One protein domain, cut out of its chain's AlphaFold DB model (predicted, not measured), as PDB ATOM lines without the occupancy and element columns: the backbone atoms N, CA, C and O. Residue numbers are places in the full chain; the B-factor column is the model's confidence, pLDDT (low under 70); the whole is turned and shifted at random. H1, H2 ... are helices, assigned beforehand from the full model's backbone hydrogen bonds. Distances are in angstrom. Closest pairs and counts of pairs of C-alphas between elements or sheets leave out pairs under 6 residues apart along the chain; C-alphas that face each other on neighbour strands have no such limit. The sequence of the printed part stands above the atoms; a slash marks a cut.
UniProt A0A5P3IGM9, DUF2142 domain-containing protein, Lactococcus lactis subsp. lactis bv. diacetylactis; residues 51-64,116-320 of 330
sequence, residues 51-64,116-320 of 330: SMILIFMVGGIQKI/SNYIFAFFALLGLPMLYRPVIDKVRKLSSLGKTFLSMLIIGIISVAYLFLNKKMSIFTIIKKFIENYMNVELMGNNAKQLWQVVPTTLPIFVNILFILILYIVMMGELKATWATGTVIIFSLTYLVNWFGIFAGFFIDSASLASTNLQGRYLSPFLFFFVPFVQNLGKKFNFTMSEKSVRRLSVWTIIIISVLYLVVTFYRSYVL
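What this domain is: This is residues 51 to 64 and 116 to 320 of the 330 residues of the protein "DUF2142 domain-containing protein" of Lactococcus lactis subsp. lactis bv. diacetylactis (UniProt A0A5P3IGM9). What shape is this? It is a broad, uneven row of helices, part aligned and part crossed, with H12 at one end, H1, H8, H11, H9 and H3 packed in the body, where H8 crosses H11 at a steep tilt of 52 degrees, and H5 at the other end. H4, H5, H6 and H9 make an open frame with an empty middle. What is it made of? The 219 printed residues have twelve named helices, H1 to H12 in chain order, and no named strand; the class is all helix. The whole is only just loose, close to compact, with a radius of gyration of the C-alphas of 20.8 A, and spans 70 by 46 by 30 A.

Where its parts are: Where are the helices? H1 holds residues 51 to 59, from C-alpha 51 at (208.760, 219.766, 195.849), H2 61 to 64, H3 116 to 127, H4 129 to 141, H5 144 to 168, 36.9 A long, and H6 171 to 182. H7 holds 189 to 195, H8 205 to 222, 25.8 A, H9 229 to 253, 36.1 A, H10 255 to 260, H11 268 to 284, 25.4 A, and H12 291 to 319, 40.8 A, ending at C-alpha 319 (181.418, 229.061, 215.387). Where do they kink? H9 has a kink of 26 degrees near residue 241, and H11 one of 40 degrees near residue 275.

How they stand to each other: What is round H1? H12 touches H1 with residues 298 to 306 alone, the same way at a shallow tilt of 3 degrees, the closest C-alphas being those of Val 58 and Ile 302, 6.4 A apart. H8 touches H1, H11 and H12, while H2 is close to H12 but not clearly touching, at 7.7 A between the C-alphas of Ile 61 and Ser 306. What does the hub touch? The hub, H9, touches H3, H4, H6, H10 and H11; its closest C-alphas to H3 are those of Thr 231 and Gly 127, 4.2 A apart. And H5 and H7? H5 is apart from H9, and H7 touches H6, with the C-alphas of Ala 192 and Tyr 182 closest at 5.9 A. How do the backbones run? In H3, 0 of 8 O i to N i+4 pairs but 8 of 9 O i to N i+3 pairs are within hydrogen-bond range.

The domain as a whole: How far does it reach? The C-alphas farthest apart, of Leu 145 and Val 319, are 73.1 A apart. Is anything missing? Residues 65 to 115 are not printed, with 19.3 A between C-alphas 64 and 116; no link printed whole is long. Where is confidence low? Residues 168, 190 to 196, 224 to 225, 256 to 261 and 263 to 264 are under 70.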
ATOM      1  N   SER A  51     208.433 218.375 195.532       94.00
ATOM      2  CA  SER A  51     208.760 219.766 195.849       94.00
ATOM      3  C   SER A  51     207.822 220.702 195.093       94.00
ATOM      4  O   SER A  51     207.214 221.586 195.695       94.00
ATOM      5  N   MET A  52     207.620 220.450 193.792       93.62
ATOM      6  CA  MET A  52     206.607 221.132 192.986       93.62
ATOM      7  C   MET A  52     205.214 220.934 193.594       93.62
ATOM      8  O   MET A  52     204.531 221.906 193.898       93.62
ATOM      9  N   ILE A  53     204.794 219.691 193.841       94.06
ATOM     10  CA  ILE A  53     203.466 219.411 194.402       94.06
ATOM     11  C   ILE A  53     203.254 220.174 195.715       94.06
ATOM     12  O   ILE A  53     202.211 220.795 195.867       94.06
ATOM     13  N   LEU A  54     204.215 220.188 196.642       94.44
ATOM     14  CA  LEU A  54     204.078 220.912 197.908       94.44
ATOM     15  C   LEU A  54     203.963 222.423 197.705       94.44
ATOM     16  O   LEU A  54     203.053 223.036 198.260       94.44
ATOM     17  N   ILE A  55     204.836 223.021 196.890       92.50
ATOM     18  CA  ILE A  55     204.817 224.468 196.627       92.50
ATOM     19  C   ILE A  55     203.480 224.892 196.022       92.50
ATOM     20  O   ILE A  55     202.876 225.864 196.478       92.50
ATOM     21  N   PHE A  56     203.001 224.159 195.015       90.62
ATOM     22  CA  PHE A  56     201.789 224.538 194.302       90.62
ATOM     23  C   PHE A  56     200.515 224.115 195.062       90.62
ATOM     24  O   PHE A  56     199.611 224.923 195.231       90.62
ATOM     25  N   MET A  57     200.429 222.912 195.626       90.38
ATOM     26  CA  MET A  57     199.217 222.492 196.348       90.38
ATOM     27  C   MET A  57     199.042 223.237 197.671       90.38
ATOM     28  O   MET A  57     197.955 223.734 197.944       90.38
ATOM     29  N   VAL A  58     200.099 223.359 198.484       89.31
ATOM     30  CA  VAL A  58     200.000 224.025 199.793       89.31
ATOM     31  C   VAL A  58     200.032 225.541 199.636       89.31
ATOM     32  O   VAL A  58     199.157 226.227 200.161       89.31
ATOM     33  N   GLY A  59     200.976 226.069 198.849       81.44
ATOM     34  CA  GLY A  59     201.079 227.507 198.580       81.44
ATOM     35  C   GLY A  59     199.928 228.077 197.745       81.44
ATOM     36  O   GLY A  59     199.722 229.294 197.707       81.44
ATOM     37  N   GLY A  60     199.183 227.208 197.058       80.94
ATOM     38  CA  GLY A  60     198.057 227.553 196.197       80.94
ATOM     39  C   GLY A  60     196.688 227.136 196.727       80.94
ATOM     40  O   GLY A  60     195.708 227.412 196.046       80.94
ATOM     41  N   ILE A  61     196.570 226.525 197.911       83.12
ATOM     42  CA  ILE A  61     195.309 225.913 198.377       83.12
ATOM     43  C   ILE A  61     194.108 226.879 198.358       83.12
ATOM     44  O   ILE A  61     193.024 226.509 197.918       83.12
ATOM     45  N   GLN A  62     194.308 228.153 198.721       76.25
ATOM     46  CA  GLN A  62     193.265 229.191 198.650       76.25
ATOM     47  C   GLN A  62     192.982 229.669 197.215       76.25
ATOM     48  O   GLN A  62     191.900 230.169 196.916       76.25
ATOM     49  N   LYS A  63     193.970 229.547 196.325       78.56
ATOM     50  CA  LYS A  63     193.913 230.041 194.945       78.56
ATOM     51  C   LYS A  63     193.267 229.028 194.008       78.56
ATOM     52  O   LYS A  63     192.518 229.450 193.141       78.56
ATOM     53  N   ILE A  64     193.509 227.729 194.200       80.56
ATOM     54  CA  ILE A  64     193.047 226.638 193.319       80.56
ATOM     55  C   ILE A  64     191.514 226.621 193.163       80.56
ATOM     56  O   ILE A  64     191.006 226.314 192.089       80.56
ATOM     57  N   SER A 116     201.572 239.972 184.773       77.19
ATOM     58  CA  SER A 116     202.826 240.684 184.498       77.19
ATOM     59  C   SER A 116     203.896 240.480 185.572       77.19
ATOM     60  O   SER A 116     205.082 240.575 185.285       77.19
ATOM     61  N   ASN A 117     203.508 240.152 186.807       78.88
ATOM     62  CA  ASN A 117     204.454 239.927 187.903       78.88
ATOM     63  C   ASN A 117     205.342 238.681 187.711       78.88
ATOM     64  O   ASN A 117     206.403 238.595 188.317       78.88
ATOM     65  N   TYR A 118     204.947 237.726 186.868       86.19
ATOM     66  CA  TYR A 118     205.744 236.533 186.587       86.19
ATOM     67  C   TYR A 118     206.850 236.771 185.562       86.19
ATOM     68  O   TYR A 118     207.669 235.880 185.348       86.19
ATOM     69  N   ILE A 119     206.960 237.986 185.013       87.94
ATOM     70  CA  ILE A 119     208.050 238.371 184.110       87.94
ATOM     71  C   ILE A 119     209.435 238.153 184.735       87.94
ATOM     72  O   ILE A 119     210.379 237.784 184.040       87.94
ATOM     73  N   PHE A 120     209.559 238.286 186.061       90.81
ATOM     74  CA  PHE A 120     210.817 238.046 186.767       90.81
ATOM     75  C   PHE A 120     211.286 236.588 186.678       90.81
ATOM     76  O   PHE A 120     212.482 236.327 186.793       90.81
ATOM     77  N   ALA A 121     210.390 235.635 186.394       92.44
ATOM     78  CA  ALA A 121     210.746 234.235 186.173       92.44
ATOM     79  C   ALA A 121     211.643 234.049 184.939       92.44
ATOM     80  O   ALA A 121     212.414 233.094 184.883       92.44
ATOM     81  N   PHE A 122     211.605 234.975 183.973       93.06
ATOM     82  CA  PHE A 122     212.480 234.936 182.798       93.06
ATOM     83  C   PHE A 122     213.953 235.086 183.145       93.06
ATOM     84  O   PHE A 122     214.795 234.578 182.409       93.06
ATOM     85  N   PHE A 123     214.278 235.680 184.296       94.12
ATOM     86  CA  PHE A 123     215.655 235.717 184.777       94.12
ATOM     87  C   PHE A 123     216.242 234.303 184.942       94.12
ATOM     88  O   PHE A 123     217.429 234.099 184.698       94.12
ATOM     89  N   ALA A 124     215.414 233.296 185.257       95.12
ATOM     90  CA  ALA A 124     215.858 231.906 185.361       95.12
ATOM     91  C   ALA A 124     216.329 231.311 184.024       95.12
ATOM     92  O   ALA A 124     217.122 230.372 184.036       95.12
ATOM     93  N   LEU A 125     215.922 231.857 182.868       95.25
ATOM     94  CA  LEU A 125     216.420 231.390 181.568       95.25
ATOM     95  C   LEU A 125     217.942 231.546 181.471       95.25
ATOM     96  O   LEU A 125     218.608 230.666 180.936       95.25
ATOM     97  N   LEU A 126     218.513 232.597 182.071       94.62
ATOM     98  CA  LEU A 126     219.967 232.791 182.127       94.62
ATOM     99  C   LEU A 126     220.680 231.644 182.868       94.62
ATOM    100  O   LEU A 126     221.861 231.401 182.637       94.62
ATOM    101  N   GLY A 127     219.958 230.906 183.719       94.62
ATOM    102  CA  GLY A 127     220.440 229.745 184.466       94.62
ATOM    103  C   GLY A 127     220.517 228.459 183.650       94.62
ATOM    104  O   GLY A 127     220.949 227.433 184.179       94.62
ATOM    105  N   LEU A 128     220.122 228.481 182.375       95.31
ATOM    106  CA  LEU A 128     220.244 227.335 181.479       95.31
ATOM    107  C   LEU A 128     221.710 227.139 181.048       95.31
ATOM    108  O   LEU A 128     222.302 228.067 180.485       95.31
ATOM    109  N   PRO A 129     222.303 225.939 181.231       93.44
ATOM    110  CA  PRO A 129     223.692 225.665 180.849       93.44
ATOM    111  C   PRO A 129     224.024 226.018 179.403       93.44
ATOM    112  O   PRO A 129     225.090 226.574 179.142       93.44
ATOM    113  N   MET A 130     223.084 225.783 178.487       94.25
ATOM    114  CA  MET A 130     223.228 226.132 177.074       94.25
ATOM    115  C   MET A 130     223.437 227.629 176.800       94.25
ATOM    116  O   MET A 130     223.978 227.964 175.749       94.25
ATOM    117  N   LEU A 131     223.012 228.520 177.706       93.19
ATOM    118  CA  LEU A 131     223.140 229.970 177.541       93.19
ATOM    119  C   LEU A 131     224.399 230.510 178.211       93.19
ATOM    120  O   LEU A 131     225.155 231.252 177.586       93.19
ATOM    121  N   TYR A 132     224.658 230.130 179.466       92.31
ATOM    122  CA  TYR A 132     225.772 230.721 180.210       92.31
ATOM    123  C   TYR A 132     227.120 230.047 179.923       92.31
ATOM    124  O   TYR A 132     228.143 230.732 179.943       92.31
ATOM    125  N   ARG A 133     227.177 228.732 179.638       92.56
ATOM    126  CA  ARG A 133     228.465 228.038 179.414       92.56
ATOM    127  C   ARG A 133     229.251 228.623 178.231       92.56
ATOM    128  O   ARG A 133     230.420 228.941 178.435       92.56
ATOM    129  N   PRO A 134     228.643 228.882 177.051       91.56
ATOM    130  CA  PRO A 134     229.364 229.498 175.936       91.56
ATOM    131  C   PRO A 134     229.942 230.878 176.275       91.56
ATOM    132  O   PRO A 134     231.005 231.245 175.775       91.56
ATOM    133  N   VAL A 135     229.247 231.646 177.121       89.44
ATOM    134  CA  VAL A 135     229.711 232.958 177.589       89.44
ATOM    135  C   VAL A 135     230.912 232.787 178.516       89.44
ATOM    136  O   VAL A 135     231.943 233.414 178.286       89.44
ATOM    137  N   ILE A 136     230.822 231.894 179.506       89.69
ATOM    138  CA  ILE A 136     231.924 231.605 180.434       89.69
ATOM    139  C   ILE A 136     233.164 231.116 179.681       89.69
ATOM    140  O   ILE A 136     234.264 231.601 179.943       89.69
ATOM    141  N   ASP A 137     233.005 230.210 178.716       90.94
ATOM    142  CA  ASP A 137     234.125 229.665 177.945       90.94
ATOM    143  C   ASP A 137     234.833 230.745 177.119       90.94
ATOM    144  O   ASP A 137     236.064 230.768 177.052       90.94
ATOM    145  N   LYS A 138     234.077 231.679 176.524       90.62
ATOM    146  CA  LYS A 138     234.648 232.843 175.828       90.62
ATOM    147  C   LYS A 138     235.377 233.772 176.797       90.62
ATOM    148  O   LYS A 138     236.511 234.152 176.524       90.62
ATOM    149  N   VAL A 139     234.771 234.088 177.944       89.56
ATOM    150  CA  VAL A 139     235.380 234.956 178.967       89.56
ATOM    151  C   VAL A 139     236.661 234.339 179.533       89.56
ATOM    152  O   VAL A 139     237.643 235.043 179.765       89.56
ATOM    153  N   ARG A 140     236.703 233.014 179.706       89.81
ATOM    154  CA  ARG A 140     237.884 232.306 180.217       89.81
ATOM    155  C   ARG A 140     239.080 232.407 179.269       89.81
ATOM    156  O   ARG A 140     240.203 232.520 179.757       89.81
ATOM    157  N   LYS A 141     238.825 232.407 177.955       92.81
ATOM    158  CA  LYS A 141     239.829 232.522 176.884       92.81
ATOM    159  C   LYS A 141     240.343 233.949 176.655       92.81
ATOM    160  O   LYS A 141     241.331 234.112 175.949       92.81
ATOM    161  N   LEU A 142     239.702 234.972 177.227       90.44
ATOM    162  CA  LEU A 142     240.189 236.352 177.127       90.44
ATOM    163  C   LEU A 142     241.525 236.523 177.864       90.44
ATOM    164  O   LEU A 142     241.742 235.949 178.938       90.44
ATOM    165  N   SER A 143     242.392 237.371 177.306       91.62
ATOM    166  CA  SER A 143     243.608 237.835 177.977       91.62
ATOM    167  C   SER A 143     243.268 238.599 179.263       91.62
ATOM    168  O   SER A 143     242.134 239.050 179.450       91.62
ATOM    169  N   SER A 144     244.249 238.770 180.155       87.44
ATOM    170  CA  SER A 144     244.066 239.557 181.387       87.44
ATOM    171  C   SER A 144     243.528 240.964 181.080       87.44
ATOM    172  O   SER A 144     242.514 241.376 181.638       87.44
ATOM    173  N   LEU A 145     244.109 241.634 180.077       86.00
ATOM    174  CA  LEU A 145     243.670 242.952 179.613       86.00
ATOM    175  C   LEU A 145     242.220 242.939 179.092       86.00
ATOM    176  O   LEU A 145     241.436 243.830 179.409       86.00
ATOM    177  N   GLY A 146     241.840 241.899 178.339       86.69
ATOM    178  CA  GLY A 146     240.477 241.730 177.830       86.69
ATOM    179  C   GLY A 146     239.443 241.507 178.937       86.69
ATOM    180  O   GLY A 146     238.329 242.018 178.846       86.69
ATOM    181  N   LYS A 147     239.811 240.797 180.012       88.12
ATOM    182  CA  LYS A 147     238.957 240.630 181.201       88.12
ATOM    183  C   LYS A 147     238.765 241.953 181.938       88.12
ATOM    184  O   LYS A 147     237.635 242.277 182.296       88.12
ATOM    185  N   THR A 148     239.830 242.737 182.108       87.25
ATOM    186  CA  THR A 148     239.750 244.072 182.718       87.25
ATOM    187  C   THR A 148     238.876 245.007 181.886       87.25
ATOM    188  O   THR A 148     237.995 245.664 182.434       87.25
ATOM    189  N   PHE A 149     239.042 245.012 180.560       90.88
ATOM    190  CA  PHE A 149     238.200 245.799 179.658       90.88
ATOM    191  C   PHE A 149     236.725 245.391 179.739       90.88
ATOM    192  O   PHE A 149     235.857 246.247 179.886       90.88
ATOM    193  N   LEU A 150     236.430 244.085 179.721       89.19
ATOM    194  CA  LEU A 150     235.065 243.585 179.889       89.19
ATOM    195  C   LEU A 150     234.472 243.995 181.245       89.19
ATOM    196  O   LEU A 150     233.313 244.396 181.309       89.19
ATOM    197  N   SER A 151     235.262 243.940 182.319       88.06
ATOM    198  CA  SER A 151     234.839 244.405 183.643       88.06
ATOM    199  C   SER A 151     234.520 245.901 183.639       88.06
ATOM    200  O   SER A 151     233.483 246.300 184.162       88.06
ATOM    201  N   MET A 152     235.368 246.731 183.019       89.38
ATOM    202  CA  MET A 152     235.114 248.168 182.873       89.38
ATOM    203  C   MET A 152     233.857 248.442 182.044       89.38
ATOM    204  O   MET A 152     233.067 249.304 182.418       89.38
ATOM    205  N   LEU A 153     233.619 247.678 180.972       90.44
ATOM    206  CA  LEU A 153     232.399 247.772 180.169       90.44
ATOM    207  C   LEU A 153     231.155 247.447 181.008       90.44
ATOM    208  O   LEU A 153     230.182 248.195 180.974       90.44
ATOM    209  N   ILE A 154     231.187 246.359 181.783       89.06
ATOM    210  CA  ILE A 154     230.078 245.964 182.665       89.06
ATOM    211  C   ILE A 154     229.816 247.053 183.710       89.06
ATOM    212  O   ILE A 154     228.667 247.449 183.895       89.06
ATOM    213  N   ILE A 155     230.864 247.581 184.351       90.44
ATOM    214  CA  ILE A 155     230.745 248.690 185.309       90.44
ATOM    215  C   ILE A 155     230.167 249.932 184.621       90.44
ATOM    216  O   ILE A 155     229.277 250.575 185.174       90.44
ATOM    217  N   GLY A 156     230.608 250.244 183.403       89.62
ATOM    218  CA  GLY A 156     230.077 251.339 182.593       89.62
ATOM    219  C   GLY A 156     228.586 251.179 182.297       89.62
ATOM    220  O   GLY A 156     227.815 252.103 182.539       89.62
ATOM    221  N   ILE A 157     228.150 249.990 181.869       87.81
ATOM    222  CA  ILE A 157     226.731 249.675 181.635       87.81
ATOM    223  C   ILE A 157     225.924 249.816 182.929       87.81
ATOM    224  O   ILE A 157     224.864 250.438 182.915       87.81
ATOM    225  N   ILE A 158     226.425 249.289 184.052       85.81
ATOM    226  CA  ILE A 158     225.776 249.424 185.365       85.81
ATOM    227  C   ILE A 158     225.673 250.900 185.764       85.81
ATOM    228  O   ILE A 158     224.643 251.319 186.281       85.81
ATOM    229  N   SER A 159     226.701 251.699 185.482       84.62
ATOM    230  CA  SER A 159     226.745 253.130 185.802       84.62
ATOM    231  C   SER A 159     225.761 253.928 184.947       84.62
ATOM    232  O   SER A 159     225.038 254.779 185.458       84.62
ATOM    233  N   VAL A 160     225.660 253.617 183.653       84.56
ATOM    234  CA  VAL A 160     224.657 254.208 182.759       84.56
ATOM    235  C   VAL A 160     223.250 253.805 183.200       84.56
ATOM    236  O   VAL A 160     222.390 254.670 183.353       84.56
ATOM    237  N   ALA A 161     223.015 252.520 183.477       80.19
ATOM    238  CA  ALA A 161     221.739 252.039 183.999       80.19
ATOM    239  C   ALA A 161     221.376 252.736 185.318       80.19
ATOM    240  O   ALA A 161     220.241 253.178 185.485       80.19
ATOM    241  N   TYR A 162     222.347 252.913 186.217       80.31
ATOM    242  CA  TYR A 162     222.195 253.682 187.447       80.31
ATOM    243  C   TYR A 162     221.762 255.124 187.165       80.31
ATOM    244  O   TYR A 162     220.771 255.569 187.736       80.31
ATOM    245  N   LEU A 163     222.437 255.839 186.260       82.69
ATOM    246  CA  LEU A 163     222.083 257.219 185.907       82.69
ATOM    247  C   LEU A 163     220.660 257.321 185.342       82.69
ATOM    248  O   LEU A 163     219.916 258.229 185.709       82.69
ATOM    249  N   PHE A 164     220.256 256.381 184.485       76.75
ATOM    250  CA  PHE A 164     218.896 256.341 183.940       76.75
ATOM    251  C   PHE A 164     217.840 256.034 185.003       76.75
ATOM    252  O   PHE A 164     216.785 256.668 185.008       76.75
ATOM    253  N   LEU A 165     218.112 255.097 185.914       71.31
ATOM    254  CA  LEU A 165     217.199 254.762 187.007       71.31
ATOM    255  C   LEU A 165     217.066 255.931 187.990       71.31
ATOM    256  O   LEU A 165     215.949 256.297 188.352       71.31
ATOM    257  N   ASN A 166     218.183 256.584 188.326       77.25
ATOM    258  CA  ASN A 166     218.235 257.701 189.269       77.25
ATOM    259  C   ASN A 166     217.477 258.948 188.774       77.25
ATOM    260  O   ASN A 166     216.997 259.727 189.590       77.25
ATOM    261  N   LYS A 167     217.283 259.111 187.452       73.38
ATOM    262  CA  LYS A 167     216.418 260.172 186.891       73.38
ATOM    263  C   LYS A 167     214.951 260.036 187.300       73.38
ATOM    264  O   LYS A 167     214.275 261.049 187.433       73.38
ATOM    265  N   LYS A 168     214.446 258.806 187.448       68.00
ATOM    266  CA  LYS A 168     213.074 258.561 187.921       68.00
ATOM    267  C   LYS A 168     213.021 258.496 189.441       68.00
ATOM    268  O   LYS A 168     212.092 259.026 190.037       68.00
ATOM    269  N   MET A 169     213.994 257.826 190.057       71.81
ATOM    270  CA  MET A 169     214.090 257.692 191.506       71.81
ATOM    271  C   MET A 169     215.444 257.114 191.918       71.81
ATOM    272  O   MET A 169     215.964 256.214 191.260       71.81
ATOM    273  N   SER A 170     215.984 257.545 193.057       82.00
ATOM    274  CA  SER A 170     217.238 256.989 193.567       82.00
ATOM    275  C   SER A 170     217.107 255.513 193.939       82.00
ATOM    276  O   SER A 170     216.382 255.144 194.864       82.00
ATOM    277  N   ILE A 171     217.869 254.660 193.247       80.69
ATOM    278  CA  ILE A 171     217.942 253.220 193.531       80.69
ATOM    279  C   ILE A 171     218.415 252.953 194.963       80.69
ATOM    280  O   ILE A 171     217.952 252.005 195.590       80.69
ATOM    281  N   PHE A 172     219.274 253.816 195.516       83.38
ATOM    282  CA  PHE A 172     219.707 253.713 196.908       83.38
ATOM    283  C   PHE A 172     218.550 253.947 197.875       83.38
ATOM    284  O   PHE A 172     218.464 253.257 198.886       83.38
ATOM    285  N   THR A 173     217.624 254.851 197.549       86.19
ATOM    286  CA  THR A 173     216.402 255.040 198.336       86.19
ATOM    287  C   THR A 173     215.528 253.791 198.292       86.19
ATOM    288  O   THR A 173     215.067 253.346 199.339       86.19
ATOM    289  N   ILE A 174     215.359 253.177 197.115       86.19
ATOM    290  CA  ILE A 174     214.590 251.930 196.964       86.19
ATOM    291  C   ILE A 174     215.244 250.797 197.762       86.19
ATOM    292  O   ILE A 174     214.566 250.122 198.528       86.19
ATOM    293  N   ILE A 175     216.561 250.609 197.640       87.56
ATOM    294  CA  ILE A 175     217.304 249.578 198.382       87.56
ATOM    295  C   ILE A 175     217.209 249.823 199.888       87.56
ATOM    296  O   ILE A 175     216.901 248.897 200.636       87.56
ATOM    297  N   LYS A 176     217.419 251.062 200.344       88.44
ATOM    298  CA  LYS A 176     217.287 251.423 201.759       88.44
ATOM    299  C   LYS A 176     215.887 251.093 202.268       88.44
ATOM    300  O   LYS A 176     215.756 250.420 203.282       88.44
ATOM    301  N   LYS A 177     214.845 251.485 201.531       86.50
ATOM    302  CA  LYS A 177     213.453 251.199 201.897       86.50
ATOM    303  C   LYS A 177     213.134 249.711 201.862       86.50
ATOM    304  O   LYS A 177     212.404 249.241 202.728       86.50
ATOM    305  N   PHE A 178     213.699 248.959 200.924       87.31
ATOM    306  CA  PHE A 178     213.580 247.504 200.889       87.31
ATOM    307  C   PHE A 178     214.177 246.873 202.154       87.31
ATOM    308  O   PHE A 178     213.517 246.078 202.819       87.31
ATOM    309  N   ILE A 179     215.395 247.276 202.527       87.06
ATOM    310  CA  ILE A 179     216.070 246.800 203.741       87.06
ATOM    311  C   ILE A 179     215.255 247.172 204.984       87.06
ATOM    312  O   ILE A 179     214.993 246.302 205.809       87.06
ATOM    313  N   GLU A 180     214.793 248.419 205.098       85.50
ATOM    314  CA  GLU A 180     213.945 248.872 206.211       85.50
ATOM    315  C   GLU A 180     212.652 248.047 206.330       85.50
ATOM    316  O   GLU A 180     212.267 247.677 207.430       85.50
ATOM    317  N   ASN A 181     211.998 247.708 205.214       80.38
ATOM    318  CA  ASN A 181     210.714 247.001 205.245       80.38
ATOM    319  C   ASN A 181     210.829 245.485 205.458       80.38
ATOM    320  O   ASN A 181     209.849 244.871 205.876       80.38
ATOM    321  N   TYR A 182     211.975 244.872 205.139       80.88
ATOM    322  CA  TYR A 182     212.073 243.409 205.063       80.88
ATOM    323  C   TYR A 182     213.272 242.774 205.760       80.88
ATOM    324  O   TYR A 182     213.226 241.583 206.060       80.88
ATOM    325  N   MET A 183     214.339 243.533 205.988       81.19
ATOM    326  CA  MET A 183     215.573 243.032 206.599       81.19
ATOM    327  C   MET A 183     215.812 243.649 207.979       81.19
ATOM    328  O   MET A 183     216.515 243.062 208.797       81.19
ATOM    329  N   ASN A 184     215.227 244.819 208.252       82.44
ATOM    330  CA  ASN A 184     215.278 245.450 209.560       82.44
ATOM    331  C   ASN A 184     214.144 244.921 210.450       82.44
ATOM    332  O   ASN A 184     212.980 245.264 210.261       82.44
ATOM    333  N   VAL A 185     214.511 244.117 211.449       76.62
ATOM    334  CA  VAL A 185     213.581 243.461 212.382       76.62
ATOM    335  C   VAL A 185     212.731 244.456 213.178       76.62
ATOM    336  O   VAL A 185     211.585 244.154 213.498       76.62
ATOM    337  N   GLU A 186     213.261 245.645 213.451       76.00
ATOM    338  CA  GLU A 186     212.569 246.707 214.184       76.00
ATOM    339  C   GLU A 186     211.506 247.400 213.321       76.00
ATOM    340  O   GLU A 186     210.412 247.708 213.790       76.00
ATOM    341  N   LEU A 187     211.804 247.604 212.034       73.31
ATOM    342  CA  LEU A 187     210.972 248.392 211.119       73.31
ATOM    343  C   LEU A 187     210.046 247.544 210.236       73.31
ATOM    344  O   LEU A 187     209.085 248.068 209.673       73.31
ATOM    345  N   MET A 188     210.299 246.238 210.112       72.00
ATOM    346  CA  MET A 188     209.553 245.362 209.198       72.00
ATOM    347  C   MET A 188     208.092 245.132 209.606       72.00
ATOM    348  O   MET A 188     207.279 244.751 208.761       72.00
ATOM    349  N   GLY A 189     207.738 245.339 210.879       73.00
ATOM    350  CA  GLY A 189     206.371 245.196 211.390       73.00
ATOM    351  C   GLY A 189     205.668 243.916 210.912       73.00
ATOM    352  O   GLY A 189     206.214 242.812 210.971       73.00
ATOM    353  N   ASN A 190     204.447 244.059 210.389       68.69
ATOM    354  CA  ASN A 190     203.686 242.934 209.838       68.69
ATOM    355  C   ASN A 190     204.210 242.432 208.483       68.69
ATOM    356  O   ASN A 190     203.888 241.303 208.112       68.69
ATOM    357  N   ASN A 191     205.028 243.199 207.758       68.69
ATOM    358  CA  ASN A 191     205.451 242.862 206.395       68.69
ATOM    359  C   ASN A 191     206.240 241.551 206.373       68.69
ATOM    360  O   ASN A 191     205.977 240.680 205.546       68.69
ATOM    361  N   ALA A 192     207.117 241.341 207.356       63.97
ATOM    362  CA  ALA A 192     207.847 240.083 207.501       63.97
ATOM    363  C   ALA A 192     206.935 238.882 207.777       63.97
ATOM    364  O   ALA A 192     207.172 237.789 207.258       63.97
ATOM    365  N   LYS A 193     205.852 239.082 208.540       65.12
ATOM    366  CA  LYS A 193     204.867 238.031 208.810       65.12
ATOM    367  C   LYS A 193     204.147 237.607 207.532       65.12
ATOM    368  O   LYS A 193     203.973 236.414 207.310       65.12
ATOM    369  N   GLN A 194     203.752 238.564 206.689       66.38
ATOM    370  CA  GLN A 194     202.986 238.285 205.470       66.38
ATOM    371  C   GLN A 194     203.849 237.733 204.328       66.38
ATOM    372  O   GLN A 194     203.345 237.004 203.471       66.38
ATOM    373  N   LEU A 195     205.138 238.083 204.298       67.56
ATOM    374  CA  LEU A 195     206.059 237.738 203.218       67.56
ATOM    375  C   LEU A 195     206.391 236.241 203.170       67.56
ATOM    376  O   LEU A 195     206.378 235.627 202.104       67.56
ATOM    377  N   TRP A 196     206.671 235.652 204.331       69.19
ATOM    378  CA  TRP A 196     207.126 234.263 204.445       69.19
ATOM    379  C   TRP A 196     205.983 233.260 204.615       69.19
ATOM    380  O   TRP A 196     206.232 232.065 204.771       69.19
ATOM    381  N   GLN A 197     204.730 233.722 204.587       76.81
ATOM    382  CA  GLN A 197     203.553 232.867 204.682       76.81
ATOM    383  C   GLN A 197     203.247 232.201 203.339       76.81
ATOM    384  O   GLN A 197     202.720 232.814 202.410       76.81
ATOM    385  N   VAL A 198     203.587 230.916 203.256       83.94
ATOM    386  CA  VAL A 198     203.250 230.027 202.139       83.94
ATOM    387  C   VAL A 198     201.956 229.279 202.432       83.94
ATOM    388  O   VAL A 198     201.095 229.159 201.568       83.94
ATOM    389  N   VAL A 199     201.810 228.798 203.664       85.88
ATOM    390  CA  VAL A 199     200.588 228.159 204.162       85.88
ATOM    391  C   VAL A 199     199.482 229.218 204.323       85.88
ATOM    392  O   VAL A 199     199.799 230.373 204.630       85.88
ATOM    393  N   PRO A 200     198.186 228.867 204.159       81.69
ATOM    394  CA  PRO A 200     197.076 229.766 204.460       81.69
ATOM    395  C   PRO A 200     197.230 230.472 205.799       81.69
ATOM    396  O   PRO A 200     197.483 229.848 206.820       81.69
ATOM    397  N   THR A 201     196.994 231.769 205.821       76.19
ATOM    398  CA  THR A 201     197.196 232.599 207.022       76.19
ATOM    399  C   THR A 201     196.096 232.515 208.047       76.19
ATOM    400  O   THR A 201     196.236 233.020 209.160       76.19
ATOM    401  N   THR A 202     194.999 231.862 207.680       79.44
ATOM    402  CA  THR A 202     194.030 231.382 208.651       79.44
ATOM    403  C   THR A 202     194.680 230.394 209.613       79.44
ATOM    404  O   THR A 202     194.220 230.297 210.748       79.44
ATOM    405  N   LEU A 203     195.745 229.700 209.190       85.06
ATOM    406  CA  LEU A 203     196.503 228.782 210.024       85.06
ATOM    407  C   LEU A 203     197.553 229.514 210.876       85.06
ATOM    408  O   LEU A 203     198.124 230.521 210.446       85.06
ATOM    409  N   PRO A 204     197.842 228.998 212.085       84.50
ATOM    410  CA  PRO A 204     198.881 229.547 212.945       84.50
ATOM    411  C   PRO A 204     200.261 229.579 212.276       84.50
ATOM    412  O   PRO A 204     200.624 228.686 211.511       84.50
ATOM    413  N   ILE A 205     201.081 230.572 212.635       82.69
ATOM    414  CA  ILE A 205     202.396 230.786 212.009       82.69
ATOM    415  C   ILE A 205     203.357 229.602 212.176       82.69
ATOM    416  O   ILE A 205     204.157 229.337 211.282       82.69
ATOM    417  N   PHE A 206     203.250 228.842 213.271       86.81
ATOM    418  CA  PHE A 206     204.085 227.659 213.482       86.81
ATOM    419  C   PHE A 206     203.839 226.585 212.411       86.81
ATOM    420  O   PHE A 206     204.776 225.889 212.029       86.81
ATOM    421  N   VAL A 207     202.620 226.490 211.858       91.19
ATOM    422  CA  VAL A 207     202.306 225.560 210.759       91.19
ATOM    423  C   VAL A 207     203.097 225.936 209.510       91.19
ATOM    424  O   VAL A 207     203.613 225.063 208.817       91.19
ATOM    425  N   ASN A 208     203.256 227.236 209.245       89.69
ATOM    426  CA  ASN A 208     204.086 227.717 208.147       89.69
ATOM    427  C   ASN A 208     205.568 227.370 208.356       89.69
ATOM    428  O   ASN A 208     206.210 226.895 207.425       89.69
ATOM    429  N   ILE A 209     206.098 227.544 209.572       90.75
ATOM    430  CA  ILE A 209     207.486 227.175 209.902       90.75
ATOM    431  C   ILE A 209     207.706 225.674 209.673       90.75
ATOM    432  O   ILE A 209     208.636 225.290 208.965       90.75
ATOM    433  N   LEU A 210     206.815 224.828 210.203       93.88
ATOM    434  CA  LEU A 210     206.873 223.378 210.006       93.88
ATOM    435  C   LEU A 210     206.796 223.003 208.524       93.88
ATOM    436  O   LEU A 210     207.566 222.164 208.064       93.88
ATOM    437  N   PHE A 211     205.914 223.650 207.762       94.31
ATOM    438  CA  PHE A 211     205.811 223.424 206.326       94.31
ATOM    439  C   PHE A 211     207.107 223.778 205.590       94.31
ATOM    440  O   PHE A 211     207.548 222.989 204.761       94.31
ATOM    441  N   ILE A 212     207.742 224.917 205.892       93.00
ATOM    442  CA  ILE A 212     209.020 225.297 205.271       93.00
ATOM    443  C   ILE A 212     210.113 224.271 205.597       93.00
ATOM    444  O   ILE A 212     210.835 223.851 204.695       93.00
ATOM    445  N   LEU A 213     210.200 223.805 206.845       94.88
ATOM    446  CA  LEU A 213     211.156 222.760 207.232       94.88
ATOM    447  C   LEU A 213     210.911 221.458 206.457       94.88
ATOM    448  O   LEU A 213     211.839 220.896 205.876       94.88
ATOM    449  N   ILE A 214     209.655 221.010 206.388       96.12
ATOM    450  CA  ILE A 214     209.267 219.819 205.625       96.12
ATOM    451  C   ILE A 214     209.573 219.998 204.137       96.12
ATOM    452  O   ILE A 214     210.084 219.076 203.504       96.12
ATOM    453  N   LEU A 215     209.294 221.174 203.573       95.50
ATOM    454  CA  LEU A 215     209.572 221.480 202.177       95.50
ATOM    455  C   LEU A 215     211.064 221.323 201.873       95.50
ATOM    456  O   LEU A 215     211.411 220.668 200.895       95.50
ATOM    457  N   TYR A 216     211.942 221.854 202.726       94.62
ATOM    458  CA  TYR A 216     213.391 221.718 202.560       94.62
ATOM    459  C   TYR A 216     213.850 220.262 202.704       94.62
ATOM    460  O   TYR A 216     214.667 219.801 201.909       94.62
ATOM    461  N   ILE A 217     213.290 219.508 203.657       95.25
ATOM    462  CA  ILE A 217     213.551 218.067 203.804       95.25
ATOM    463  C   ILE A 217     213.168 217.310 202.525       95.25
ATOM    464  O   ILE A 217     213.948 216.502 202.021       95.25
ATOM    465  N   VAL A 218     211.989 217.594 201.967       95.56
ATOM    466  CA  VAL A 218     211.508 216.974 200.723       95.56
ATOM    467  C   VAL A 218     212.390 217.358 199.537       95.56
ATOM    468  O   VAL A 218     212.786 216.475 198.777       95.56
ATOM    469  N   MET A 219     212.762 218.635 199.412       94.62
ATOM    470  CA  MET A 219     213.676 219.102 198.368       94.62
ATOM    471  C   MET A 219     215.007 218.351 198.418       94.62
ATOM    472  O   MET A 219     215.437 217.843 197.384       94.62
ATOM    473  N   MET A 220     215.624 218.226 199.600       93.25
ATOM    474  CA  MET A 220     216.871 217.470 199.787       93.25
ATOM    475  C   MET A 220     216.706 215.972 199.493       93.25
ATOM    476  O   MET A 220     217.649 215.339 199.022       93.25
ATOM    477  N   GLY A 221     215.532 215.398 199.768       90.69
ATOM    478  CA  GLY A 221     215.260 213.968 199.600       90.69
ATOM    479  C   GLY A 221     214.914 213.524 198.173       90.69
ATOM    480  O   GLY A 221     215.083 212.350 197.855       90.69
ATOM    481  N   GLU A 222     214.427 214.422 197.311       87.06
ATOM    482  CA  GLU A 222     213.858 214.056 196.003       87.06
ATOM    483  C   GLU A 222     214.850 213.777 194.876       87.06
ATOM    484  O   GLU A 222     214.509 213.068 193.929       87.06
ATOM    485  N   LEU A 223     216.048 214.354 194.913       71.06
ATOM    486  CA  LEU A 223     216.985 214.235 193.801       71.06
ATOM    487  C   LEU A 223     218.419 214.159 194.315       71.06
ATOM    488  O   LEU A 223     218.898 215.067 194.986       71.06
ATOM    489  N   LYS A 224     219.134 213.102 193.921       63.59
ATOM    490  CA  LYS A 224     220.580 212.954 194.170       63.59
ATOM    491  C   LYS A 224     221.449 213.498 193.026       63.59
ATOM    492  O   LYS A 224     222.667 213.310 193.030       63.59
ATOM    493  N   ALA A 225     220.847 214.133 192.017       67.00
ATOM    494  CA  ALA A 225     221.596 214.698 190.901       67.00
ATOM    495  C   ALA A 225     222.146 216.082 191.266       67.00
ATOM    496  O   ALA A 225     221.461 216.902 191.870       67.00
ATOM    497  N   THR A 226     223.389 216.344 190.870       82.31
ATOM    498  CA  THR A 226     224.009 217.660 191.033       82.31
ATOM    499  C   THR A 226     223.506 218.625 189.990       82.31
ATOM    500  O   THR A 226     223.558 218.353 188.789       82.31
ATOM    501  N   TRP A 227     223.090 219.789 190.456       91.31
ATOM    502  CA  TRP A 227     222.835 220.934 189.608       91.31
ATOM    503  C   TRP A 227     224.136 221.680 189.354       91.31
ATOM    504  O   TRP A 227     224.985 221.802 190.243       91.31
ATOM    505  N   ALA A 228     224.294 222.184 188.132       92.94
ATOM    506  CA  ALA A 228     225.451 222.986 187.776       92.94
ATOM    507  C   ALA A 228     225.456 224.297 188.576       92.94
ATOM    508  O   ALA A 228     224.414 224.929 188.753       92.94
ATOM    509  N   THR A 229     226.635 224.732 189.023       92.62
ATOM    510  CA  THR A 229     226.789 225.909 189.893       92.62
ATOM    511  C   THR A 229     226.165 227.173 189.298       92.62
ATOM    512  O   THR A 229     225.495 227.912 190.013       92.62
ATOM    513  N   GLY A 230     226.312 227.393 187.985       93.50
ATOM    514  CA  GLY A 230     225.693 228.529 187.292       93.50
ATOM    515  C   GLY A 230     224.163 228.517 187.382       93.50
ATOM    516  O   GLY A 230     223.562 229.534 187.719       93.50
ATOM    517  N   THR A 231     223.537 227.354 187.181       95.12
ATOM    518  CA  THR A 231     222.088 227.179 187.353       95.12
ATOM    519  C   THR A 231     221.655 227.453 188.789       95.12
ATOM    520  O   THR A 231     220.696 228.187 188.997       95.12
ATOM    521  N   VAL A 232     222.376 226.914 189.779       95.31
ATOM    522  CA  VAL A 232     222.065 227.114 191.206       95.31
ATOM    523  C   VAL A 232     222.080 228.594 191.576       95.31
ATOM    524  O   VAL A 232     221.138 229.073 192.207       95.31
ATOM    525  N   ILE A 233     223.127 229.315 191.167       95.75
ATOM    526  CA  ILE A 233     223.272 230.746 191.449       95.75
ATOM    527  C   ILE A 233     222.136 231.524 190.790       95.75
ATOM    528  O   ILE A 233     221.432 232.268 191.467       95.75
ATOM    529  N   ILE A 234     221.924 231.337 189.485       96.62
ATOM    530  CA  ILE A 234     220.965 232.157 188.740       96.62
ATOM    531  C   ILE A 234     219.528 231.876 189.175       96.62
ATOM    532  O   ILE A 234     218.782 232.828 189.371       96.62
ATOM    533  N   PHE A 235     219.149 230.614 189.398       95.56
ATOM    534  CA  PHE A 235     217.811 230.290 189.899       95.56
ATOM    535  C   PHE A 235     217.591 230.895 191.296       95.56
ATOM    536  O   PHE A 235     216.582 231.558 191.524       95.56
ATOM    537  N   SER A 236     218.558 230.778 192.212       95.31
ATOM    538  CA  SER A 236     218.443 231.403 193.542       95.31
ATOM    539  C   SER A 236     218.294 232.928 193.441       95.31
ATOM    540  O   SER A 236     217.460 233.526 194.122       95.31
ATOM    541  N   LEU A 237     219.048 233.562 192.537       95.44
ATOM    542  CA  LEU A 237     218.919 234.988 192.243       95.44
ATOM    543  C   LEU A 237     217.562 235.337 191.619       95.44
ATOM    544  O   LEU A 237     217.054 236.415 191.904       95.44
ATOM    545  N   THR A 238     216.928 234.456 190.837       95.62
ATOM    546  CA  THR A 238     215.582 234.688 190.283       95.62
ATOM    547  C   THR A 238     214.559 234.981 191.379       95.62
ATOM    548  O   THR A 238     213.734 235.879 191.213       95.62
ATOM    549  N   TYR A 239     214.619 234.277 192.513       92.31
ATOM    550  CA  TYR A 239     213.742 234.566 193.652       92.31
ATOM    551  C   TYR A 239     213.976 235.979 194.203       92.31
ATOM    552  O   TYR A 239     213.019 236.723 194.420       92.31
ATOM    553  N   LEU A 240     215.242 236.372 194.384       90.88
ATOM    554  CA  LEU A 240     215.608 237.694 194.903       90.88
ATOM    555  C   LEU A 240     215.249 238.816 193.922       90.88
ATOM    556  O   LEU A 240     214.731 239.847 194.339       90.88
ATOM    557  N   VAL A 241     215.460 238.598 192.621       92.50
ATOM    558  CA  VAL A 241     215.071 239.525 191.548       92.50
ATOM    559  C   VAL A 241     213.559 239.717 191.529       92.50
ATOM    560  O   VAL A 241     213.101 240.848 191.423       92.50
ATOM    561  N   ASN A 242     212.776 238.647 191.684       91.75
ATOM    562  CA  ASN A 242     211.322 238.750 191.801       91.75
ATOM    563  C   ASN A 242     210.908 239.534 193.050       91.75
ATOM    564  O   ASN A 242     210.069 240.428 192.977       91.75
ATOM    565  N   TRP A 243     211.522 239.229 194.192       88.88
ATOM    566  CA  TRP A 243     211.198 239.884 195.451       88.88
ATOM    567  C   TRP A 243     211.499 241.386 195.423       88.88
ATOM    568  O   TRP A 243     210.612 242.201 195.688       88.88
ATOM    569  N   PHE A 244     212.717 241.752 195.029       88.44
ATOM    570  CA  PHE A 244     213.124 243.143 194.895       88.44
ATOM    571  C   PHE A 244     212.365 243.852 193.768       88.44
ATOM    572  O   PHE A 244     211.943 244.990 193.934       88.44
ATOM    573  N   GLY A 245     212.151 243.181 192.636       88.44
ATOM    574  CA  GLY A 245     211.489 243.748 191.466       88.44
ATOM    575  C   GLY A 245     210.030 244.119 191.720       88.44
ATOM    576  O   GLY A 245     209.609 245.212 191.348       88.44
ATOM    577  N   ILE A 246     209.264 243.258 192.399       87.00
ATOM    578  CA  ILE A 246     207.876 243.577 192.774       87.00
ATOM    579  C   ILE A 246     207.849 244.709 193.805       87.00
ATOM    580  O   ILE A 246     207.027 245.616 193.683       87.00
ATOM    581  N   PHE A 247     208.757 244.696 194.789       87.00
ATOM    582  CA  PHE A 247     208.867 245.796 195.745       87.00
ATOM    583  C   PHE A 247     209.163 247.127 195.047       87.00
ATOM    584  O   PHE A 247     208.463 248.107 195.282       87.00
ATOM    585  N   ALA A 248     210.163 247.154 194.165       86.19
ATOM    586  CA  ALA A 248     210.539 248.342 193.414       86.19
ATOM    587  C   ALA A 248     209.378 248.842 192.546       86.19
ATOM    588  O   ALA A 248     209.122 250.041 192.527       86.19
ATOM    589  N   GLY A 249     208.641 247.936 191.892       84.25
ATOM    590  CA  GLY A 249     207.438 248.275 191.129       84.25
ATOM    591  C   GLY A 249     206.383 248.977 191.983       84.25
ATOM    592  O   GLY A 249     205.975 250.086 191.655       84.25
ATOM    593  N   PHE A 250     206.008 248.391 193.127       83.56
ATOM    594  CA  PHE A 250     205.064 249.044 194.035       83.56
ATOM    595  C   PHE A 250     205.591 250.370 194.573       83.56
ATOM    596  O   PHE A 250     204.819 251.308 194.694       83.56
ATOM    597  N   PHE A 251     206.884 250.456 194.886       82.88
ATOM    598  CA  PHE A 251     207.482 251.663 195.448       82.88
ATOM    599  C   PHE A 251     207.522 252.819 194.441       82.88
ATOM    600  O   PHE A 251     207.354 253.970 194.839       82.88
ATOM    601  N   ILE A 252     207.705 252.513 193.150       81.38
ATOM    602  CA  ILE A 252     207.600 253.480 192.048       81.38
ATOM    603  C   ILE A 252     206.178 254.023 191.922       81.38
ATOM    604  O   ILE A 252     206.026 255.228 191.739       81.38
ATOM    605  N   ASP A 253     205.163 253.170 192.057       80.06
ATOM    606  CA  ASP A 253     203.766 253.605 191.977       80.06
ATOM    607  C   ASP A 253     203.339 254.378 193.235       80.06
ATOM    608  O   ASP A 253     202.769 255.463 193.141       80.06
ATOM    609  N   SER A 254     203.630 253.849 194.428       78.06
ATOM    610  CA  SER A 254     203.606 254.615 195.677       78.06
ATOM    611  C   SER A 254     204.335 253.908 196.826       78.06
ATOM    612  O   SER A 254     204.220 252.700 197.053       78.06
ATOM    613  N   ALA A 255     205.025 254.695 197.652       72.38
ATOM    614  CA  ALA A 255     205.763 254.178 198.802       72.38
ATOM    615  C   ALA A 255     204.874 253.434 199.825       72.38
ATOM    616  O   ALA A 255     205.336 252.483 200.452       72.38
ATOM    617  N   SER A 256     203.603 253.828 199.974       69.62
ATOM    618  CA  SER A 256     202.649 253.186 200.891       69.62
ATOM    619  C   SER A 256     202.133 251.836 200.380       69.62
ATOM    620  O   SER A 256     201.882 250.934 201.183       69.62
ATOM    621  N   LEU A 257     202.010 251.647 199.059       67.81
ATOM    622  CA  LEU A 257     201.625 250.356 198.473       67.81
ATOM    623  C   LEU A 257     202.731 249.306 198.653       67.81
ATOM    624  O   LEU A 257     202.423 248.129 198.836       67.81
ATOM    625  N   ALA A 258     204.002 249.717 198.624       65.75
ATOM    626  CA  ALA A 258     205.152 248.813 198.695       65.75
ATOM    627  C   ALA A 258     205.302 248.089 200.040       65.75
ATOM    628  O   ALA A 258     205.756 246.943 200.078       65.75
ATOM    629  N   SER A 259     204.914 248.747 201.135       63.19
ATOM    630  CA  SER A 259     204.902 248.147 202.470       63.19
ATOM    631  C   SER A 259     203.665 247.272 202.685       63.19
ATOM    632  O   SER A 259     203.765 246.205 203.271       63.19
ATOM    633  N   THR A 260     202.504 247.669 202.162       63.25
ATOM    634  CA  THR A 260     201.217 247.023 202.488       63.25
ATOM    635  C   THR A 260     200.810 245.877 201.555       63.25
ATOM    636  O   THR A 260     200.055 244.999 201.972       63.25
ATOM    637  N   ASN A 261     201.285 245.845 200.302       65.25
ATOM    638  CA  ASN A 261     200.770 244.912 199.284       65.25
ATOM    639  C   ASN A 261     201.717 243.783 198.870       65.25
ATOM    640  O   ASN A 261     201.289 242.869 198.153       65.25
ATOM    641  N   LEU A 262     202.976 243.780 199.311       71.81
ATOM    642  CA  LEU A 262     203.908 242.696 198.995       71.81
ATOM    643  C   LEU A 262     203.669 241.483 199.909       71.81
ATOM    644  O   LEU A 262     204.348 241.251 200.903       71.81
ATOM    645  N   GLN A 263     202.672 240.686 199.546       68.06
ATOM    646  CA  GLN A 263     202.296 239.469 200.267       68.06
ATOM    647  C   GLN A 263     203.054 238.236 199.752       68.06
ATOM    648  O   GLN A 263     203.386 238.141 198.564       68.06
ATOM    649  N   GLY A 264     203.204 237.210 200.597       62.97
ATOM    650  CA  GLY A 264     203.842 235.933 200.243       62.97
ATOM    651  C   GLY A 264     203.245 235.242 199.010       62.97
ATOM    652  O   GLY A 264     203.928 234.488 198.319       62.97
ATOM    653  N   ARG A 265     202.010 235.592 198.618       70.44
ATOM    654  CA  ARG A 265     201.348 235.114 197.389       70.44
ATOM    655  C   ARG A 265     202.129 235.388 196.098       70.44
ATOM    656  O   ARG A 265     201.855 234.713 195.103       70.44
ATOM    657  N   TYR A 266     203.011 236.389 196.103       76.06
ATOM    658  CA  TYR A 266     203.874 236.780 194.985       76.06
ATOM    659  C   TYR A 266     205.195 236.004 194.943       76.06
ATOM    660  O   TYR A 266     205.823 235.907 193.890       76.06
ATOM    661  N   LEU A 267     205.596 235.432 196.079       84.50
ATOM    662  CA  LEU A 267     206.888 234.782 196.277       84.50
ATOM    663  C   LEU A 267     206.773 233.263 196.356       84.50
ATOM    664  O   LEU A 267     207.680 232.561 195.919       84.50
ATOM    665  N   SER A 268     205.642 232.743 196.844       86.44
ATOM    666  CA  SER A 268     205.445 231.306 197.037       86.44
ATOM    667  C   SER A 268     205.694 230.450 195.785       86.44
ATOM    668  O   SER A 268     206.385 229.445 195.930       86.44
ATOM    669  N   PRO A 269     205.267 230.823 194.554       88.56
ATOM    670  CA  PRO A 269     205.592 230.024 193.370       88.56
ATOM    671  C   PRO A 269     207.101 230.017 193.072       88.56
ATOM    672  O   PRO A 269     207.652 229.005 192.644       88.56
ATOM    673  N   PHE A 270     207.790 231.133 193.337       92.06
ATOM    674  CA  PHE A 270     209.222 231.294 193.071       92.06
ATOM    675  C   PHE A 270     210.104 230.490 194.028       92.06
ATOM    676  O   PHE A 270     211.285 230.313 193.732       92.06
ATOM    677  N   LEU A 271     209.563 229.946 195.126       92.50
ATOM    678  CA  LEU A 271     210.307 229.040 196.008       92.50
ATOM    679  C   LEU A 271     210.848 227.813 195.270       92.50
ATOM    680  O   LEU A 271     211.850 227.241 195.695       92.50
ATOM    681  N   PHE A 272     210.244 227.438 194.137       93.19
ATOM    682  CA  PHE A 272     210.770 226.356 193.310       93.19
ATOM    683  C   PHE A 272     212.194 226.647 192.816       93.19
ATOM    684  O   PHE A 272     213.001 225.732 192.685       93.19
ATOM    685  N   PHE A 273     212.556 227.912 192.602       94.88
ATOM    686  CA  PHE A 273     213.902 228.254 192.151       94.88
ATOM    687  C   PHE A 273     214.993 227.989 193.205       94.88
ATOM    688  O   PHE A 273     216.167 227.922 192.853       94.88
ATOM    689  N   PHE A 274     214.636 227.736 194.470       93.94
ATOM    690  CA  PHE A 274     215.587 227.254 195.475       93.94
ATOM    691  C   PHE A 274     215.838 225.742 195.420       93.94
ATOM    692  O   PHE A 274     216.807 225.277 196.019       93.94
ATOM    693  N   VAL A 275     215.036 224.964 194.680       94.00
ATOM    694  CA  VAL A 275     215.186 223.501 194.585       94.00
ATOM    695  C   VAL A 275     216.619 223.084 194.218       94.00
ATOM    696  O   VAL A 275     217.179 222.265 194.950       94.00
ATOM    697  N   PRO A 276     217.272 223.642 193.172       94.19
ATOM    698  CA  PRO A 276     218.641 223.258 192.827       94.19
ATOM    699  C   PRO A 276     219.651 223.511 193.947       94.19
ATOM    700  O   PRO A 276     220.555 222.705 194.171       94.19
ATOM    701  N   PHE A 277     219.497 224.631 194.658       94.75
ATOM    702  CA  PHE A 277     220.355 224.998 195.779       94.75
ATOM    703  C   PHE A 277     220.201 224.006 196.933       94.75
ATOM    704  O   PHE A 277     221.187 223.428 197.387       94.75
ATOM    705  N   VAL A 278     218.959 223.752 197.352       94.88
ATOM    706  CA  VAL A 278     218.654 222.849 198.467       94.88
ATOM    707  C   VAL A 278     219.060 221.408 198.140       94.88
ATOM    708  O   VAL A 278     219.627 220.727 198.989       94.88
ATOM    709  N   GLN A 279     218.879 220.951 196.901       93.62
ATOM    710  CA  GLN A 279     219.330 219.622 196.468       93.62
ATOM    711  C   GLN A 279     220.855 219.482 196.472       93.62
ATOM    712  O   GLN A 279     221.382 218.472 196.946       93.62
ATOM    713  N   ASN A 280     221.587 220.505 196.020       93.62
ATOM    714  CA  ASN A 280     223.045 220.505 196.119       93.62
ATOM    715  C   ASN A 280     223.525 220.517 197.582       93.62
ATOM    716  O   ASN A 280     224.511 219.844 197.889       93.62
ATOM    717  N   LEU A 281     222.832 221.221 198.488       92.50
ATOM    718  CA  LEU A 281     223.105 221.146 199.929       92.50
ATOM    719  C   LEU A 281     222.843 219.743 200.481       92.50
ATOM    720  O   LEU A 281     223.715 219.189 201.145       92.50
ATOM    721  N   GLY A 282     221.694 219.142 200.157       91.38
ATOM    722  CA  GLY A 282     221.357 217.776 200.558       91.38
ATOM    723  C   GLY A 282     222.445 216.784 200.149       91.38
ATOM    724  O   GLY A 282     222.914 216.007 200.976       91.38
ATOM    725  N   LYS A 283     222.949 216.887 198.912       89.69
ATOM    726  CA  LYS A 283     224.089 216.078 198.466       89.69
ATOM    727  C   LYS A 283     225.375 216.388 199.237       89.69
ATOM    728  O   LYS A 283     226.065 215.457 199.631       89.69
ATOM    729  N   LYS A 284     225.707 217.666 199.460       91.19
ATOM    730  CA  LYS A 284     226.908 218.077 200.217       91.19
ATOM    731  C   LYS A 284     226.921 217.492 201.633       91.19
ATOM    732  O   LYS A 284     227.985 217.129 202.121       91.19
ATOM    733  N   PHE A 285     225.757 217.386 202.268       90.62
ATOM    734  CA  PHE A 285     225.593 216.807 203.603       90.62
ATOM    735  C   PHE A 285     225.276 215.302 203.595       90.62
ATOM    736  O   PHE A 285     224.949 214.752 204.641       90.62
ATOM    737  N   ASN A 286     225.361 214.626 202.441       89.25
ATOM    738  CA  ASN A 286     225.015 213.207 202.281       89.25
ATOM    739  C   ASN A 286     223.613 212.850 202.810       89.25
ATOM    740  O   ASN A 286     223.377 211.742 203.298       89.25
ATOM    741  N   PHE A 287     222.664 213.779 202.701       91.06
ATOM    742  CA  PHE A 287     221.282 213.547 203.086       91.06
ATOM    743  C   PHE A 287     220.670 212.474 202.182       91.06
ATOM    744  O   PHE A 287     220.724 212.559 200.952       91.06
ATOM    745  N   THR A 288     220.079 211.446 202.786       87.31
ATOM    746  CA  THR A 288     219.426 210.367 202.047       87.31
ATOM    747  C   THR A 288     218.054 210.083 202.624       87.31
ATOM    748  O   THR A 288     217.847 210.046 203.832       87.31
ATOM    749  N   MET A 289     217.094 209.888 201.730       91.88
ATOM    750  CA  MET A 289     215.717 209.592 202.080       91.88
ATOM    751  C   MET A 289     215.151 208.671 201.003       91.88
ATOM    752  O   MET A 289     215.450 208.837 199.820       91.88
ATOM    753  N   SER A 290     214.382 207.656 201.400       92.75
ATOM    754  CA  SER A 290     213.758 206.758 200.424       92.75
ATOM    755  C   SER A 290     212.652 207.489 199.657       92.75
ATOM    756  O   SER A 290     211.944 208.318 200.234       92.75
ATOM    757  N   GLU A 291     212.432 207.140 198.387       91.12
ATOM    758  CA  GLU A 291     211.343 207.722 197.587       91.12
ATOM    759  C   GLU A 291     209.971 207.498 198.248       91.12
ATOM    760  O   GLU A 291     209.124 208.394 198.277       91.12
ATOM    761  N   LYS A 292     209.771 206.327 198.880       94.44
ATOM    762  CA  LYS A 292     208.579 206.029 199.691       94.44
ATOM    763  C   LYS A 292     208.413 207.016 200.844       94.44
ATOM    764  O   LYS A 292     207.297 207.474 201.076       94.44
ATOM    765  N   SER A 293     209.489 207.334 201.563       95.12
ATOM    766  CA  SER A 293     209.456 208.298 202.666       95.12
ATOM    767  C   SER A 293     209.136 209.698 202.158       95.12
ATOM    768  O   SER A 293     208.317 210.375 202.771       95.12
ATOM    769  N   VAL A 294     209.735 210.119 201.036       95.25
ATOM    770  CA  VAL A 294     209.503 211.450 200.448       95.25
ATOM    771  C   VAL A 294     208.040 211.585 200.051       95.25
ATOM    772  O   VAL A 294     207.349 212.479 200.532       95.25
ATOM    773  N   ARG A 295     207.531 210.617 199.280       95.50
ATOM    774  CA  ARG A 295     206.117 210.536 198.909       95.50
ATOM    775  C   ARG A 295     205.205 210.579 200.130       95.50
ATOM    776  O   ARG A 295     204.242 211.338 200.146       95.50
ATOM    777  N   ARG A 296     205.481 209.748 201.141       96.69
ATOM    778  CA  ARG A 296     204.651 209.649 202.348       96.69
ATOM    779  C   ARG A 296     204.629 210.985 203.091       96.69
ATOM    780  O   ARG A 296     203.545 211.469 203.401       96.69
ATOM    781  N   LEU A 297     205.790 211.601 203.311       97.00
ATOM    782  CA  LEU A 297     205.906 212.900 203.971       97.00
ATOM    783  C   LEU A 297     205.133 213.984 203.207       97.00
ATOM    784  O   LEU A 297     204.346 214.709 203.814       97.00
ATOM    785  N   SER A 298     205.286 214.060 201.884       96.56
ATOM    786  CA  SER A 298     204.597 215.061 201.067       96.56
ATOM    787  C   SER A 298     203.080 214.878 201.068       96.56
ATOM    788  O   SER A 298     202.354 215.845 201.281       96.56
ATOM    789  N   VAL A 299     202.590 213.647 200.881       96.56
ATOM    790  CA  VAL A 299     201.149 213.351 200.879       96.56
ATOM    791  C   VAL A 299     200.518 213.676 202.234       96.56
ATOM    792  O   VAL A 299     199.518 214.391 202.274       96.56
ATOM    793  N   TRP A 300     201.114 213.221 203.342       97.00
ATOM    794  CA  TRP A 300     200.585 213.522 204.675       97.00
ATOM    795  C   TRP A 300     200.621 215.011 204.991       97.00
ATOM    796  O   TRP A 300     199.656 215.525 205.544       97.00
ATOM    797  N   THR A 301     201.669 215.728 204.583       96.19
ATOM    798  CA  THR A 301     201.739 217.186 204.761       96.19
ATOM    799  C   THR A 301     200.577 217.891 204.065       96.19
ATOM    800  O   THR A 301     199.929 218.745 204.665       96.19
ATOM    801  N   ILE A 302     200.257 217.500 202.826       94.81
ATOM    802  CA  ILE A 302     199.130 218.075 202.076       94.81
ATOM    803  C   ILE A 302     197.803 217.769 202.773       94.81
ATOM    804  O   ILE A 302     196.996 218.679 202.954       94.81
ATOM    805  N   ILE A 303     197.582 216.516 203.186       95.06
ATOM    806  CA  ILE A 303     196.350 216.098 203.872       95.06
ATOM    807  C   ILE A 303     196.186 216.866 205.185       95.06
ATOM    808  O   ILE A 303     195.156 217.502 205.387       95.06
ATOM    809  N   ILE A 304     197.206 216.861 206.047       95.19
ATOM    810  CA  ILE A 304     197.164 217.504 207.365       95.19
ATOM    811  C   ILE A 304     196.891 219.001 207.221       95.19
ATOM    812  O   ILE A 304     195.991 219.515 207.876       95.19
ATOM    813  N   ILE A 305     197.606 219.699 206.333       94.12
ATOM    814  CA  ILE A 305     197.397 221.139 206.135       94.12
ATOM    815  C   ILE A 305     196.006 221.422 205.559       94.12
ATOM    816  O   ILE A 305     195.366 222.380 205.984       94.12
ATOM    817  N   SER A 306     195.508 220.590 204.640       91.56
ATOM    818  CA  SER A 306     194.173 220.768 204.054       91.56
ATOM    819  C   SER A 306     193.060 220.546 205.080       91.56
ATOM    820  O   SER A 306     192.125 221.340 205.147       91.56
ATOM    821  N   VAL A 307     193.180 219.511 205.919       93.19
ATOM    822  CA  VAL A 307     192.236 219.228 207.011       93.19
ATOM    823  C   VAL A 307     192.283 220.338 208.055       93.19
ATOM    824  O   VAL A 307     191.237 220.861 208.428       93.19
ATOM    825  N   LEU A 308     193.478 220.754 208.482       93.06
ATOM    826  CA  LEU A 308     193.635 221.877 209.407       93.06
ATOM    827  C   LEU A 308     193.017 223.153 208.833       93.06
ATOM    828  O   LEU A 308     192.309 223.859 209.545       93.06
ATOM    829  N   TYR A 309     193.256 223.443 207.552       90.31
ATOM    830  CA  TYR A 309     192.682 224.604 206.879       90.31
ATOM    831  C   TYR A 309     191.153 224.550 206.897       90.31
ATOM    832  O   TYR A 309     190.525 225.516 207.323       90.31
ATOM    833  N   LEU A 310     190.561 223.410 206.528       90.00
ATOM    834  CA  LEU A 310     189.114 223.197 206.560       90.00
ATOM    835  C   LEU A 310     188.538 223.406 207.970       90.00
ATOM    836  O   LEU A 310     187.602 224.185 208.133       90.00
ATOM    837  N   VAL A 311     189.110 222.746 208.982       91.69
ATOM    838  CA  VAL A 311     188.640 222.808 210.377       91.69
ATOM    839  C   VAL A 311     188.723 224.232 210.914       91.69
ATOM    840  O   VAL A 311     187.751 224.740 211.468       91.69
ATOM    841  N   VAL A 312     189.856 224.909 210.715       89.50
ATOM    842  CA  VAL A 312     190.050 226.282 211.200       89.50
ATOM    843  C   VAL A 312     189.136 227.257 210.466       89.50
ATOM    844  O   VAL A 312     188.545 228.131 211.097       89.50
ATOM    845  N   THR A 313     188.974 227.115 209.149       87.31
ATOM    846  CA  THR A 313     188.052 227.954 208.376       87.31
ATOM    847  C   THR A 313     186.604 227.734 208.803       87.31
ATOM    848  O   THR A 313     185.884 228.717 208.984       87.31
ATOM    849  N   PHE A 314     186.186 226.486 209.027       89.00
ATOM    850  CA  PHE A 314     184.851 226.167 209.531       89.00
ATOM    851  C   PHE A 314     184.623 226.772 210.919       89.00
ATOM    852  O   PHE A 314     183.667 227.516 211.115       89.00
ATOM    853  N   TYR A 315     185.542 226.534 211.856       88.38
ATOM    854  CA  TYR A 315     185.453 227.056 213.216       88.38
ATOM    855  C   TYR A 315     185.370 228.589 213.239       88.38
ATOM    856  O   TYR A 315     184.478 229.162 213.859       88.38
ATOM    857  N   ARG A 316     186.243 229.275 212.493       85.69
ATOM    858  CA  ARG A 316     186.233 230.743 212.415       85.69
ATOM    859  C   ARG A 316     184.937 231.289 211.818       85.69
ATOM    860  O   ARG A 316     184.365 232.220 212.375       85.69
ATOM    861  N   SER A 317     184.468 230.698 210.723       83.75
ATOM    862  CA  SER A 317     183.319 231.231 209.979       83.75
ATOM    863  C   SER A 317     181.986 230.914 210.652       83.75
ATOM    864  O   SER A 317     181.123 231.780 210.730       83.75
ATOM    865  N   TYR A 318     181.809 229.683 211.138       86.00
ATOM    866  CA  TYR A 318     180.522 229.202 211.644       86.00
ATOM    867  C   TYR A 318     180.393 229.312 213.162       86.00
ATOM    868  O   TYR A 318     179.325 229.679 213.646       86.00
ATOM    869  N   VAL A 319     181.460 229.023 213.914       88.00
ATOM    870  CA  VAL A 319     181.418 229.061 215.387       88.00
ATOM    871  C   VAL A 319     181.697 230.473 215.886       88.00
ATOM    872  O   VAL A 319     180.897 231.039 216.623       88.00
ATOM    873  N   LEU A 320     182.808 231.069 215.445       86.50
ATOM    874  CA  LEU A 320     183.215 232.405 215.890       86.50
ATOM    875  C   LEU A 320     182.555 233.549 215.106       86.50
ATOM    876  O   LEU A 320     182.671 234.698 215.522       86.50
TER     877      LEU A 320